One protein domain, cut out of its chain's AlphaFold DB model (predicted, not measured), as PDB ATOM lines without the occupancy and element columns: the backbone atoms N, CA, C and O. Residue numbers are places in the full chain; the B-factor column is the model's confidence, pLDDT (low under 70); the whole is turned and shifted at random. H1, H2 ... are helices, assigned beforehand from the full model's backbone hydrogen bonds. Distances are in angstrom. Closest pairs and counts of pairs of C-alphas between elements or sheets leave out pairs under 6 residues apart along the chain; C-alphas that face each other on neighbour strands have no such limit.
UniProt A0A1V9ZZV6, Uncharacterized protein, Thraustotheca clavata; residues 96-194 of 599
ATOM      1  N   ARG A  96     -18.785 -16.391  16.579       56.81
ATOM      2  CA  ARG A  96     -19.889 -17.233  16.104       56.81
ATOM      3  C   ARG A  96     -21.085 -16.411  15.628       56.81
ATOM      4  O   ARG A  96     -21.685 -16.784  14.629       56.81
ATOM      5  N   GLN A  97     -21.437 -15.337  16.328       60.81
ATOM      6  CA  GLN A  97     -22.479 -14.405  15.908       60.81
ATOM      7  C   GLN A  97     -22.109 -13.771  14.568       60.81
ATOM      8  O   GLN A  97     -22.944 -13.785  13.680       60.81
ATOM      9  N   LEU A  98     -20.856 -13.339  14.391       59.81
ATOM     10  CA  LEU A  98     -20.348 -12.826  13.114       59.81
ATOM     11  C   LEU A  98     -20.367 -13.881  11.996       59.81
ATOM     12  O   LEU A  98     -20.728 -13.570  10.872       59.81
ATOM     13  N   LEU A  99     -20.000 -15.137  12.284       57.31
ATOM     14  CA  LEU A  99     -20.013 -16.230  11.296       57.31
ATOM     15  C   LEU A  99     -21.425 -16.670  10.884       57.31
ATOM     16  O   LEU A  99     -21.620 -17.155   9.771       57.31
ATOM     17  N   LEU A 100     -22.388 -16.576  11.802       62.22
ATOM     18  CA  LEU A 100     -23.791 -16.920  11.567       62.22
ATOM     19  C   LEU A 100     -24.628 -15.714  11.147       62.22
ATOM     20  O   LEU A 100     -25.823 -15.884  10.900       62.22
ATOM     21  N   ASP A 101     -24.022 -14.532  11.084       65.44
ATOM     22  CA  ASP A 101     -24.693 -13.332  10.632       65.44
ATOM     23  C   ASP A 101     -25.069 -13.503   9.160       65.44
ATOM     24  O   ASP A 101     -24.229 -13.812   8.312       65.44
ATOM     25  N   ASN A 102     -26.356 -13.354   8.862       63.06
ATOM     26  CA  ASN A 102     -26.847 -13.460   7.493       63.06
ATOM     27  C   ASN A 102     -26.687 -12.130   6.737       63.06
ATOM     28  O   ASN A 102     -26.826 -12.119   5.514       63.06
ATOM     29  N   ASP A 103     -26.350 -11.043   7.442       70.56
ATOM     30  CA  ASP A 103     -26.330  -9.678   6.915       70.56
ATOM     31  C   ASP A 103     -24.910  -9.161   6.617       70.56
ATOM     32  O   ASP A 103     -24.678  -7.954   6.509       70.56
ATOM     33  N   ILE A 104     -23.935 -10.060   6.423       77.81
ATOM     34  CA  ILE A 104     -22.586  -9.652   6.012       77.81
ATOM     35  C   ILE A 104     -22.652  -9.017   4.617       77.81
ATOM     36  O   ILE A 104     -22.938  -9.672   3.610       77.81
ATOM     37  N   LEU A 105     -22.326  -7.725   4.549       85.06
ATOM     38  CA  LEU A 105     -22.269  -6.974   3.299       85.06
ATOM     39  C   LEU A 105     -21.245  -7.592   2.337       85.06
ATOM     40  O   LEU A 105     -20.080  -7.796   2.685       85.06
ATOM     41  N   PHE A 106     -21.646  -7.801   1.080       91.50
ATOM     42  CA  PHE A 106     -20.745  -8.309   0.039       91.50
ATOM     43  C   PHE A 106     -19.494  -7.446  -0.150       91.50
ATOM     44  O   PHE A 106     -18.436  -7.991  -0.441       91.50
ATOM     45  N   SER A 107     -19.575  -6.129   0.064       88.94
ATOM     46  CA  SER A 107     -18.405  -5.245   0.011       88.94
ATOM     47  C   SER A 107     -17.333  -5.646   1.025       88.94
ATOM     48  O   SER A 107     -16.153  -5.683   0.683       88.94
ATOM     49  N   THR A 108     -17.748  -6.001   2.242       83.69
ATOM     50  CA  THR A 108     -16.862  -6.463   3.315       83.69
ATOM     51  C   THR A 108     -16.255  -7.820   2.972       83.69
ATOM     52  O   THR A 108     -15.051  -8.010   3.115       83.69
ATOM     53  N   VAL A 109     -17.066  -8.746   2.449       85.19
ATOM     54  CA  VAL A 109     -16.606 -10.076   2.016       85.19
ATOM     55  C   VAL A 109     -15.580  -9.973   0.891       85.19
ATOM     56  O   VAL A 109     -14.524 -10.590   0.961       85.19
ATOM     57  N   ILE A 110     -15.874  -9.185  -0.142       89.81
ATOM     58  CA  ILE A 110     -15.000  -9.005  -1.304       89.81
ATOM     59  C   ILE A 110     -13.676  -8.362  -0.885       89.81
ATOM     60  O   ILE A 110     -12.618  -8.819  -1.316       89.81
ATOM     61  N   ALA A 111     -13.719  -7.344  -0.021       85.62
ATOM     62  CA  ALA A 111     -12.512  -6.731   0.524       85.62
ATOM     63  C   ALA A 111     -11.669  -7.744   1.316       85.62
ATOM     64  O   ALA A 111     -10.456  -7.799   1.132       85.62
ATOM     65  N   ALA A 112     -12.308  -8.587   2.135       80.62
ATOM     66  CA  ALA A 112     -11.624  -9.629   2.895       80.62
ATOM     67  C   ALA A 112     -10.993 -10.698   1.987       80.62
ATOM     68  O   ALA A 112      -9.828 -11.029   2.177       80.62
ATOM     69  N   LEU A 113     -11.716 -11.191   0.973       81.75
ATOM     70  CA  LEU A 113     -11.183 -12.164   0.010       81.75
ATOM     71  C   LEU A 113      -9.952 -11.616  -0.727       81.75
ATOM     72  O   LEU A 113      -8.973 -12.332  -0.887       81.75
ATOM     73  N   ARG A 114      -9.971 -10.339  -1.120       86.44
ATOM     74  CA  ARG A 114      -8.853  -9.687  -1.825       86.44
ATOM     75  C   ARG A 114      -7.649  -9.381  -0.938       86.44
ATOM     76  O   ARG A 114      -6.550  -9.212  -1.451       86.44
ATOM     77  N   ALA A 115      -7.848  -9.282   0.374       79.50
ATOM     78  CA  ALA A 115      -6.779  -9.034   1.339       79.50
ATOM     79  C   ALA A 115      -6.017 -10.312   1.741       79.50
ATOM     80  O   ALA A 115      -5.046 -10.235   2.493       79.50
ATOM     81  N   ILE A 116      -6.477 -11.482   1.289       67.75
ATOM     82  CA  ILE A 116      -5.974 -12.792   1.693       67.75
ATOM     83  C   ILE A 116      -5.395 -13.513   0.466       67.75
ATOM     84  O   ILE A 116      -6.040 -13.584  -0.577       67.75
ATOM     85  N   ASP A 117      -4.201 -14.092   0.612       69.00
ATOM     86  CA  ASP A 117      -3.545 -14.886  -0.440       69.00
ATOM     87  C   ASP A 117      -4.395 -16.114  -0.833       69.00
ATOM     88  O   ASP A 117      -5.093 -16.698   0.009       69.00
ATOM     89  N   LEU A 118      -4.283 -16.598  -2.074       65.31
ATOM     90  CA  LEU A 118      -5.009 -17.775  -2.576       65.31
ATOM     91  C   LEU A 118      -4.815 -18.988  -1.667       65.31
ATOM     92  O   LEU A 118      -5.781 -19.667  -1.326       65.31
ATOM     93  N   SER A 119      -3.581 -19.221  -1.212       59.88
ATOM     94  CA  SER A 119      -3.229 -20.341  -0.324       59.88
ATOM     95  C   SER A 119      -4.029 -20.369   0.987       59.88
ATOM     96  O   SER A 119      -4.223 -21.430   1.584       59.88
ATOM     97  N   LYS A 120      -4.504 -19.206   1.443       59.66
ATOM     98  CA  LYS A 120      -5.325 -19.036   2.646       59.66
ATOM     99  C   LYS A 120      -6.814 -18.994   2.301       59.66
ATOM    100  O   LYS A 120      -7.605 -19.608   3.010       59.66
ATOM    101  N   ASN A 121      -7.195 -18.350   1.198       62.56
ATOM    102  CA  ASN A 121      -8.576 -18.319   0.705       62.56
ATOM    103  C   ASN A 121      -9.111 -19.719   0.369       62.56
ATOM    104  O   ASN A 121     -10.241 -20.061   0.710       62.56
ATOM    105  N   VAL A 122      -8.272 -20.571  -0.218       62.38
ATOM    106  CA  VAL A 122      -8.587 -21.976  -0.516       62.38
ATOM    107  C   VAL A 122      -8.936 -22.771   0.751       62.38
ATOM    108  O   VAL A 122      -9.735 -23.706   0.703       62.38
ATOM    109  N   LYS A 123      -8.400 -22.352   1.904       59.72
ATOM    110  CA  LYS A 123      -8.639 -22.960   3.221       59.72
ATOM    111  C   LYS A 123      -9.871 -22.399   3.936       59.72
ATOM    112  O   LYS A 123     -10.126 -22.770   5.080       59.72
ATOM    113  N   ILE A 124     -10.657 -21.525   3.298       61.94
ATOM    114  CA  ILE A 124     -11.945 -21.092   3.850       61.94
ATOM    115  C   ILE A 124     -12.836 -22.328   4.013       61.94
ATOM    116  O   ILE A 124     -13.152 -23.020   3.045       61.94
ATOM    117  N   PHE A 125     -13.249 -22.595   5.255       59.03
ATOM    118  CA  PHE A 125     -14.042 -23.764   5.652       59.03
ATOM    119  C   PHE A 125     -15.500 -23.664   5.185       59.03
ATOM    120  O   PHE A 125     -16.440 -23.562   5.973       59.03
ATOM    121  N   THR A 126     -15.692 -23.691   3.874       66.56
ATOM    122  CA  THR A 126     -16.990 -23.753   3.220       66.56
ATOM    123  C   THR A 126     -17.051 -24.979   2.328       66.56
ATOM    124  O   THR A 126     -16.053 -25.440   1.771       66.56
ATOM    125  N   ARG A 127     -18.243 -25.551   2.200       69.56
ATOM    126  CA  ARG A 127     -18.449 -26.699   1.330       69.56
ATOM    127  C   ARG A 127     -18.894 -26.217  -0.042       69.56
ATOM    128  O   ARG A 127     -20.073 -25.933  -0.246       69.56
ATOM    129  N   TYR A 128     -17.955 -26.169  -0.982       73.00
ATOM    130  CA  TYR A 128     -18.251 -25.780  -2.357       73.00
ATOM    131  C   TYR A 128     -19.250 -26.740  -3.009       73.00
ATOM    132  O   TYR A 128     -19.115 -27.966  -2.960       73.00
ATOM    133  N   CYS A 129     -20.286 -26.157  -3.598       74.75
ATOM    134  CA  CYS A 129     -21.380 -26.850  -4.265       74.75
ATOM    135  C   CYS A 129     -21.268 -26.726  -5.787       74.75
ATOM    136  O   CYS A 129     -21.613 -27.674  -6.495       74.75
ATOM    137  N   TRP A 130     -20.745 -25.600  -6.281       77.75
ATOM    138  CA  TRP A 130     -20.530 -25.334  -7.702       77.75
ATOM    139  C   TRP A 130     -19.193 -24.647  -7.948       77.75
ATOM    140  O   TRP A 130     -18.650 -23.974  -7.069       77.75
ATOM    141  N   VAL A 131     -18.681 -24.803  -9.166       76.81
ATOM    142  CA  VAL A 131     -17.518 -24.035  -9.620       76.81
ATOM    143  C   VAL A 131     -17.943 -22.613  -9.976       76.81
ATOM    144  O   VAL A 131     -17.322 -21.668  -9.511       76.81
ATOM    145  N   ASP A 132     -19.022 -22.472 -10.743       81.69
ATOM    146  CA  ASP A 132     -19.485 -21.227 -11.358       81.69
ATOM    147  C   ASP A 132     -20.875 -20.787 -10.862       81.69
ATOM    148  O   ASP A 132     -21.710 -21.616 -10.490       81.69
ATOM    149  N   PHE A 133     -21.160 -19.485 -10.912       87.12
ATOM    150  CA  PHE A 133     -22.447 -18.886 -10.543       87.12
ATOM    151  C   PHE A 133     -23.599 -19.354 -11.445       87.12
ATOM    152  O   PHE A 133     -24.738 -19.463 -10.983       87.12
ATOM    153  N   ASN A 134     -23.303 -19.741 -12.692       85.62
ATOM    154  CA  ASN A 134     -24.273 -20.352 -13.609       85.62
ATOM    155  C   ASN A 134     -24.598 -21.816 -13.260       85.62
ATOM    156  O   ASN A 134     -25.447 -22.427 -13.914       85.62
ATOM    157  N   LYS A 135     -23.974 -22.382 -12.214       81.69
ATOM    158  CA  LYS A 135     -24.203 -23.746 -11.706       81.69
ATOM    159  C   LYS A 135     -23.959 -24.824 -12.766       81.69
ATOM    160  O   LYS A 135     -24.498 -25.928 -12.653       81.69
ATOM    161  N   LYS A 136     -23.157 -24.526 -13.792       80.38
ATOM    162  CA  LYS A 136     -22.860 -25.440 -14.899       80.38
ATOM    163  C   LYS A 136     -22.059 -26.643 -14.412       80.38
ATOM    164  O   LYS A 136     -22.324 -27.767 -14.838       80.38
ATOM    165  N   TYR A 137     -21.114 -26.420 -13.502       74.12
ATOM    166  CA  TYR A 137     -20.256 -27.461 -12.945       74.12
ATOM    167  C   TYR A 137     -20.591 -27.697 -11.469       74.12
ATOM    168  O   TYR A 137     -20.238 -26.910 -10.591       74.12
ATOM    169  N   SER A 138     -21.291 -28.800 -11.195       70.19
ATOM    170  CA  SER A 138     -21.646 -29.234  -9.837       70.19
ATOM    171  C   SER A 138     -20.501 -30.011  -9.184       70.19
ATOM    172  O   SER A 138     -20.021 -30.991  -9.748       70.19
ATOM    173  N   LEU A 139     -20.152 -29.639  -7.950       64.62
ATOM    174  CA  LEU A 139     -19.184 -30.333  -7.085       64.62
ATOM    175  C   LEU A 139     -19.862 -31.276  -6.073       64.62
ATOM    176  O   LEU A 139     -19.220 -31.864  -5.201       64.62
ATOM    177  N   ALA A 140     -21.186 -31.433  -6.152       63.69
ATOM    178  CA  ALA A 140     -21.919 -32.349  -5.291       63.69
ATOM    179  C   ALA A 140     -21.598 -33.821  -5.614       63.69
ATOM    180  O   ALA A 140     -21.838 -34.291  -6.721       63.69
ATOM    181  N   PHE A 141     -21.161 -34.571  -4.599       57.03
ATOM    182  CA  PHE A 141     -20.793 -35.990  -4.724       57.03
ATOM    183  C   PHE A 141     -21.976 -36.936  -5.020       57.03
ATOM    184  O   PHE A 141     -21.780 -38.070  -5.442       57.03
ATOM    185  N   THR A 142     -23.223 -36.509  -4.777       54.59
ATOM    186  CA  THR A 142     -24.423 -37.316  -5.066       54.59
ATOM    187  C   THR A 142     -25.543 -36.472  -5.663       54.59
ATOM    188  O   THR A 142     -25.719 -35.303  -5.313       54.59
ATOM    189  N   HIS A 143     -26.383 -37.093  -6.499       58.75
ATOM    190  CA  HIS A 143     -27.558 -36.439  -7.088       58.75
ATOM    191  C   HIS A 143     -28.568 -35.942  -6.042       58.75
ATOM    192  O   HIS A 143     -29.147 -34.869  -6.206       58.75
ATOM    193  N   ALA A 144     -28.761 -36.683  -4.946       66.81
ATOM    194  CA  ALA A 144     -29.626 -36.249  -3.847       66.81
ATOM    195  C   ALA A 144     -29.111 -34.950  -3.207       66.81
ATOM    196  O   ALA A 144     -29.884 -34.036  -2.921       66.81
ATOM    197  N   ARG A 145     -27.788 -34.832  -3.046       63.62
ATOM    198  CA  ARG A 145     -27.145 -33.648  -2.479       63.62
ATOM    199  C   ARG A 145     -27.154 -32.465  -3.447       63.62
ATOM    200  O   ARG A 145     -27.442 -31.355  -3.016       63.62
ATOM    201  N   ALA A 146     -26.943 -32.704  -4.742       67.12
ATOM    202  CA  ALA A 146     -27.073 -31.678  -5.778       67.12
ATOM    203  C   ALA A 146     -28.472 -31.027  -5.769       67.12
ATOM    204  O   ALA A 146     -28.591 -29.803  -5.792       67.12
ATOM    205  N   ARG A 147     -29.540 -31.832  -5.644       73.88
ATOM    206  CA  ARG A 147     -30.927 -31.336  -5.531       73.88
ATOM    207  C   ARG A 147     -31.172 -30.530  -4.249       73.88
ATOM    208  O   ARG A 147     -31.841 -29.495  -4.283       73.88
ATOM    209  N   LEU A 148     -30.619 -30.972  -3.118       71.88
ATOM    210  CA  LEU A 148     -30.696 -30.230  -1.853       71.88
ATOM    211  C   LEU A 148     -29.965 -28.883  -1.923       71.88
ATOM    212  O   LEU A 148     -30.480 -27.886  -1.423       71.88
ATOM    213  N   TYR A 149     -28.798 -28.824  -2.565       76.75
ATOM    214  CA  TYR A 149     -28.067 -27.571  -2.733       76.75
ATOM    215  C   TYR A 149     -28.799 -26.594  -3.642       76.75
ATOM    216  O   TYR A 149     -28.980 -25.440  -3.254       76.75
ATOM    217  N   LEU A 150     -29.306 -27.061  -4.787       78.69
ATOM    218  CA  LEU A 150     -30.123 -26.240  -5.685       78.69
ATOM    219  C   LEU A 150     -31.324 -25.617  -4.960       78.69
ATOM    220  O   LEU A 150     -31.602 -24.435  -5.137       78.69
ATOM    221  N   SER A 151     -32.008 -26.376  -4.099       78.88
ATOM    222  CA  SER A 151     -33.185 -25.867  -3.382       78.88
ATOM    223  C   SER A 151     -32.857 -24.925  -2.219       78.88
ATOM    224  O   SER A 151     -33.639 -24.017  -1.961       78.88
ATOM    225  N   ARG A 152     -31.729 -25.107  -1.517       79.81
ATOM    226  CA  ARG A 152     -31.477 -24.413  -0.236       79.81
ATOM    227  C   ARG A 152     -30.329 -23.412  -0.229       79.81
ATOM    228  O   ARG A 152     -30.279 -22.594   0.678       79.81
ATOM    229  N   LYS A 153     -29.377 -23.515  -1.160       82.06
ATOM    230  CA  LYS A 153     -28.087 -22.802  -1.068       82.06
ATOM    231  C   LYS A 153     -27.688 -22.066  -2.340       82.06
ATOM    232  O   LYS A 153     -26.606 -21.501  -2.412       82.06
ATOM    233  N   HIS A 154     -28.569 -22.046  -3.335       86.94
ATOM    234  CA  HIS A 154     -28.290 -21.444  -4.635       86.94
ATOM    235  C   HIS A 154     -28.059 -19.924  -4.581       86.94
ATOM    236  O   HIS A 154     -27.452 -19.392  -5.502       86.94
ATOM    237  N   ASN A 155     -28.539 -19.233  -3.545       90.12
ATOM    238  CA  ASN A 155     -28.384 -17.787  -3.356       90.12
ATOM    239  C   ASN A 155     -27.218 -17.409  -2.419       90.12
ATOM    240  O   ASN A 155     -27.034 -16.227  -2.125       90.12
ATOM    241  N   ASN A 156     -26.461 -18.390  -1.915       89.81
ATOM    242  CA  ASN A 156     -25.336 -18.169  -1.010       89.81
ATOM    243  C   ASN A 156     -24.026 -18.114  -1.800       89.81
ATOM    244  O   ASN A 156     -23.595 -19.119  -2.353       89.81
ATOM    245  N   ALA A 157     -23.369 -16.961  -1.828       89.69
ATOM    246  CA  ALA A 157     -22.121 -16.775  -2.560       89.69
ATOM    247  C   ALA A 157     -20.975 -17.663  -2.026       89.69
ATOM    248  O   ALA A 157     -20.137 -18.102  -2.804       89.69
ATOM    249  N   ALA A 158     -20.987 -18.033  -0.741       84.25
ATOM    250  CA  ALA A 158     -19.912 -18.806  -0.110       84.25
ATOM    251  C   ALA A 158     -19.804 -20.270  -0.581       84.25
ATOM    252  O   ALA A 158     -18.860 -20.960  -0.200       84.25
ATOM    253  N   VAL A 159     -20.765 -20.785  -1.359       82.25
ATOM    254  CA  VAL A 159     -20.733 -22.173  -1.864       82.25
ATOM    255  C   VAL A 159     -20.247 -22.288  -3.312       82.25
ATOM    256  O   VAL A 159     -20.297 -23.377  -3.889       82.25
ATOM    257  N   TYR A 160     -19.766 -21.194  -3.898       83.19
ATOM    258  CA  TYR A 160     -19.243 -21.140  -5.260       83.19
ATOM    259  C   TYR A 160     -17.728 -20.935  -5.241       83.19
ATOM    260  O   TYR A 160     -17.230 -20.095  -4.500       83.19
ATOM    261  N   LEU A 161     -16.973 -21.666  -6.062       79.38
ATOM    262  CA  LEU A 161     -15.537 -21.384  -6.212       79.38
ATOM    263  C   LEU A 161     -15.294 -20.054  -6.943       79.38
ATOM    264  O   LEU A 161     -14.332 -19.349  -6.645       79.38
ATOM    265  N   GLU A 162     -16.186 -19.686  -7.867       85.12
ATOM    266  CA  GLU A 162     -16.111 -18.452  -8.651       85.12
ATOM    267  C   GLU A 162     -16.032 -17.198  -7.771       85.12
ATOM    268  O   GLU A 162     -15.263 -16.293  -8.089       85.12
ATOM    269  N   SER A 163     -16.740 -17.147  -6.636       86.12
ATOM    270  CA  SER A 163     -16.671 -15.991  -5.731       86.12
ATOM    271  C   SER A 163     -15.268 -15.779  -5.162       86.12
ATOM    272  O   SER A 163     -14.828 -14.638  -5.033       86.12
ATOM    273  N   MET A 164     -14.556 -16.864  -4.847       83.44
ATOM    274  CA  MET A 164     -13.188 -16.823  -4.331       83.44
ATOM    275  C   MET A 164     -12.189 -16.496  -5.446       83.44
ATOM    276  O   MET A 164     -11.414 -15.549  -5.324       83.44
ATOM    277  N   PHE A 165     -12.227 -17.233  -6.561       82.38
ATOM    278  CA  PHE A 165     -11.257 -17.069  -7.649       82.38
ATOM    279  C   PHE A 165     -11.366 -15.717  -8.365       82.38
ATOM    280  O   PHE A 165     -10.347 -15.167  -8.783       82.38
ATOM    281  N   ARG A 166     -12.566 -15.129  -8.476       85.94
ATOM    282  CA  ARG A 166     -12.728 -13.771  -9.036       85.94
ATOM    283  C   ARG A 166     -12.132 -12.684  -8.140       85.94
ATOM    284  O   ARG A 166     -11.804 -11.611  -8.637       85.94
ATOM    285  N   ASN A 167     -11.948 -12.978  -6.853       86.00
ATOM    286  CA  ASN A 167     -11.409 -12.065  -5.845       86.00
ATOM    287  C   ASN A 167     -10.018 -12.474  -5.344       86.00
ATOM    288  O   ASN A 167      -9.554 -11.954  -4.338       86.00
ATOM    289  N   THR A 168      -9.354 -13.377  -6.065       82.50
ATOM    290  CA  THR A 168      -7.949 -13.744  -5.861       82.50
ATOM    291  C   THR A 168      -7.063 -12.922  -6.792       82.50
ATOM    292  O   THR A 168      -7.479 -12.568  -7.900       82.50
ATOM    293  N   ASP A 169      -5.841 -12.616  -6.361       76.88
ATOM    294  CA  ASP A 169      -4.858 -11.941  -7.201       76.88
ATOM    295  C   ASP A 169      -4.552 -12.771  -8.457       76.88
ATOM    296  O   ASP A 169      -4.207 -13.953  -8.394       76.88
ATOM    297  N   LYS A 170      -4.672 -12.145  -9.628       74.19
ATOM    298  CA  LYS A 170      -4.449 -12.800 -10.920       74.19
ATOM    299  C   LYS A 170      -3.007 -13.269 -11.118       74.19
ATOM    300  O   LYS A 170      -2.781 -14.221 -11.869       74.19
ATOM    301  N   ARG A 171      -2.047 -12.688 -10.393       68.81
ATOM    302  CA  ARG A 171      -0.652 -13.152 -10.340       68.81
ATOM    303  C   ARG A 171      -0.542 -14.543  -9.727       68.81
ATOM    304  O   ARG A 171       0.218 -15.360 -10.230       68.81
ATOM    305  N   GLU A 172      -1.341 -14.832  -8.704       65.12
ATOM    306  CA  GLU A 172      -1.379 -16.150  -8.055       65.12
ATOM    307  C   GLU A 172      -2.066 -17.214  -8.923       65.12
ATOM    308  O   GLU A 172      -1.860 -18.408  -8.722       65.12
ATOM    309  N   LEU A 173      -2.846 -16.789  -9.921       63.03
ATOM    310  CA  LEU A 173      -3.510 -17.664 -10.891       63.03
ATOM    311  C   LEU A 173      -2.723 -17.835 -12.202       63.03
ATOM    312  O   LEU A 173      -3.222 -18.472 -13.125       63.03
ATOM    313  N   ASN A 174      -1.511 -17.278 -12.310       68.50
ATOM    314  CA  ASN A 174      -0.730 -17.212 -13.555       68.50
ATOM    315  C   ASN A 174      -1.464 -16.507 -14.722       68.50
ATOM    316  O   ASN A 174      -1.141 -16.728 -15.888       68.50
ATOM    317  N   GLU A 175      -2.425 -15.627 -14.424       62.06
ATOM    318  CA  GLU A 175      -3.219 -14.873 -15.412       62.06
ATOM    319  C   GLU A 175      -2.665 -13.452 -15.675       62.06
ATOM    320  O   GLU A 175      -3.260 -12.663 -16.411       62.06
ATOM    321  N   GLY A 176      -1.508 -13.109 -15.098       64.06
ATOM    322  CA  GLY A 176      -0.841 -11.815 -15.280       64.06
ATOM    323  C   GLY A 176      -1.432 -10.672 -14.440       64.06
ATOM    324  O   GLY A 176      -2.166 -10.895 -13.481       64.06
ATOM    325  N   ASN A 177      -1.098  -9.423 -14.789       70.44
ATOM    326  CA  ASN A 177      -1.424  -8.215 -14.005       70.44
ATOM    327  C   ASN A 177      -2.771  -7.571 -14.385       70.44
ATOM    328  O   ASN A 177      -2.860  -6.354 -14.553       70.44
ATOM    329  N   SER A 178      -3.828  -8.365 -14.543       71.31
ATOM    330  CA  SER A 178      -5.158  -7.787 -14.767       71.31
ATOM    331  C   SER A 178      -5.718  -7.239 -13.447       71.31
ATOM    332  O   SER A 178      -5.819  -8.007 -12.486       71.31
ATOM    333  N   PRO A 179      -6.080  -5.944 -13.359       77.50
ATOM    334  CA  PRO A 179      -6.634  -5.378 -12.134       77.50
ATOM    335  C   PRO A 179      -8.010  -5.980 -11.831       77.50
ATOM    336  O   PRO A 179      -8.778  -6.303 -12.741       77.50
ATOM    337  N   TRP A 180      -8.343  -6.113 -10.545       82.81
ATOM    338  CA  TRP A 180      -9.700  -6.472 -10.142       82.81
ATOM    339  C   TRP A 180     -10.702  -5.400 -10.581       82.81
ATOM    340  O   TRP A 180     -10.388  -4.210 -10.599       82.81
ATOM    341  N   LEU A 181     -11.946  -5.819 -10.827       86.56
ATOM    342  CA  LEU A 181     -13.079  -4.892 -10.868       86.56
ATOM    343  C   LEU A 181     -13.170  -4.121  -9.548       86.56
ATOM    344  O   LEU A 181     -12.762  -4.628  -8.493       86.56
ATOM    345  N   SER A 182     -13.761  -2.928  -9.565       91.94
ATOM    346  CA  SER A 182     -14.052  -2.229  -8.312       91.94
ATOM    347  C   SER A 182     -14.946  -3.091  -7.410       91.94
ATOM    348  O   SER A 182     -15.699  -3.950  -7.881       91.94
ATOM    349  N   VAL A 183     -14.874  -2.883  -6.092       91.38
ATOM    350  CA  VAL A 183     -15.709  -3.639  -5.140       91.38
ATOM    351  C   VAL A 183     -17.196  -3.474  -5.481       91.38
ATOM    352  O   VAL A 183     -17.941  -4.445  -5.440       91.38
ATOM    353  N   ALA A 184     -17.624  -2.278  -5.895       92.56
ATOM    354  CA  ALA A 184     -19.012  -2.008  -6.269       92.56
ATOM    355  C   ALA A 184     -19.466  -2.787  -7.517       92.56
ATOM    356  O   ALA A 184     -20.558  -3.356  -7.524       92.56
ATOM    357  N   GLU A 185     -18.635  -2.855  -8.560       93.81
ATOM    358  CA  GLU A 185     -18.934  -3.631  -9.773       93.81
ATOM    359  C   GLU A 185     -19.002  -5.132  -9.482       93.81
ATOM    360  O   GLU A 185     -19.892  -5.822  -9.979       93.81
ATOM    361  N   GLU A 186     -18.112  -5.630  -8.624       93.69
ATOM    362  CA  GLU A 186     -18.102  -7.031  -8.213       93.69
ATOM    363  C   GLU A 186     -19.347  -7.389  -7.385       93.69
ATOM    364  O   GLU A 186     -19.997  -8.403  -7.650       93.69
ATOM    365  N   VAL A 187     -19.755  -6.516  -6.455       94.50
ATOM    366  CA  VAL A 187     -21.020  -6.648  -5.710       94.50
ATOM    367  C   VAL A 187     -22.217  -6.690  -6.665       94.50
ATOM    368  O   VAL A 187     -23.115  -7.518  -6.492       94.50
ATOM    369  N   ASN A 188     -22.245  -5.815  -7.675       95.31
ATOM    370  CA  ASN A 188     -23.323  -5.782  -8.665       95.31
ATOM    371  C   ASN A 188     -23.379  -7.076  -9.481       95.31
ATOM    372  O   ASN A 188     -24.470  -7.602  -9.698       95.31
ATOM    373  N   TYR A 189     -22.226  -7.628  -9.862       93.94
ATOM    374  CA  TYR A 189     -22.155  -8.909 -10.560       93.94
ATOM    375  C   TYR A 189     -22.653 -10.076  -9.694       93.94
ATOM    376  O   TYR A 189     -23.389 -10.939 -10.175       93.94
ATOM    377  N   TRP A 190     -22.310 -10.118  -8.404       94.25
ATOM    378  CA  TRP A 190     -22.821 -11.156  -7.499       94.25
ATOM    379  C   TRP A 190     -24.350 -11.086  -7.397       94.25
ATOM    380  O   TRP A 190     -25.038 -12.099  -7.540       94.25
ATOM    381  N   LYS A 191     -24.896  -9.874  -7.239       93.88
ATOM    382  CA  LYS A 191     -26.345  -9.639  -7.176       93.88
ATOM    383  C   LYS A 191     -27.057  -9.979  -8.487       93.88
ATOM    384  O   LYS A 191     -28.124 -10.588  -8.442       93.88
ATOM    385  N   SER A 192     -26.481  -9.657  -9.649       94.69
ATOM    386  CA  SER A 192     -27.077 -10.000 -10.951       94.69
ATOM    387  C   SER A 192     -27.151 -11.509 -11.192       94.69
ATOM    388  O   SER A 192     -28.010 -11.966 -11.936       94.69
ATOM    389  N   ASN A 193     -26.291 -12.287 -10.528       92.94
ATOM    390  CA  ASN A 193     -26.308 -13.750 -10.545       92.94
ATOM    391  C   ASN A 193     -27.237 -14.370  -9.478       92.94
ATOM    392  O   ASN A 193     -27.219 -15.582  -9.255       92.94
ATOM    393  N   GLY A 194     -28.075 -13.562  -8.819       91.12
ATOM    394  CA  GLY A 194     -29.067 -14.036  -7.851       91.12
ATOM    395  C   GLY A 194     -28.483 -14.429  -6.492       91.12
ATOM    396  O   GLY A 194     -29.115 -15.186  -5.753       91.12
TER     397      GLY A 194
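AT A GLANCE: This is residues 96 to 194 of the 599 residues of an uncharacterized protein of Thraustotheca clavata (UniProt A0A1V9ZZV6). The longest helices, H6 and H4, lie in different parts of a domain made largely of loops: H6 packs on H2 at a steep tilt, with the short H5 near the middle of the whole, while H4 touches no other helix and makes one end of the longest axis. The loop of residues 166 to 182 reaches the other end of that axis, and H1 sticks out by itself. The printed part has 99 residues with six named helices, H1 to H6 in order along the chain, and no named strand; the class is all helix, though under half of the residues, 43, are in named elements. The whole is compact, with a radius of gyration of the C-alphas of 13.9 A and spans of 41 by 32 by 26 A.

IN THESE COORDINATES: H6, residues 183 to 192, is 14.3 A long and runs from C-alpha 183 at (-15.709, -3.639, -5.140) to C-alpha 192 at (-27.077, -10.000, -10.951). H4, residues 143 to 152, is 14.4 A long and begins with C-alpha 143 at (-27.558, -36.439, -7.088). H2, residues 106 to 114, is 12.1 A long. The short helices are H1, residues 96 to 100, 6.0 A; H3, residues 118 to 121, 4.9 A; and H5, residues 161 to 165, 6.2 A.

HOW THE PARTS SIT: H6 and H2 touch, with the C-alphas of Val 187 and Phe 106 closest at 6.0 A. They run opposite ways at a steep tilt of 61 degrees. H2 and H5 are close but not clearly touching, their closest C-alphas being those of Leu 113 and Met 164, 6.7 A apart. H3 is likewise close but not clearly touching to H2, with the C-alphas of Asn 121 and Leu 113 at 6.7 A, and to H5, with those of Asn 121 and Met 164 at 7.0 A. H5 and H6 are only just apart, their closest C-alphas at 8.0 A. H1 and H4 touch no helix. In H1, H2, H4, H5 and H6 every O i to N i+4 pair is within hydrogen-bond range; H3 is too short for such a pair.

THE WHOLE: The two C-alphas farthest apart, those of Ala 144 and Asn 177, are 41.0 A from each other. Residues 96 to 101, of which 96 to 100 belong to H1, stand free. The printed part has no cut. The links from H3 to H4, 21 residues, and from H5 to H6, 17 residues, are long. The mean pLDDT of the printed part is 76.8, and it is under 70 in residues 96 to 102, 116 to 127, 139 to 146 and 171 to 176 of this predicted model.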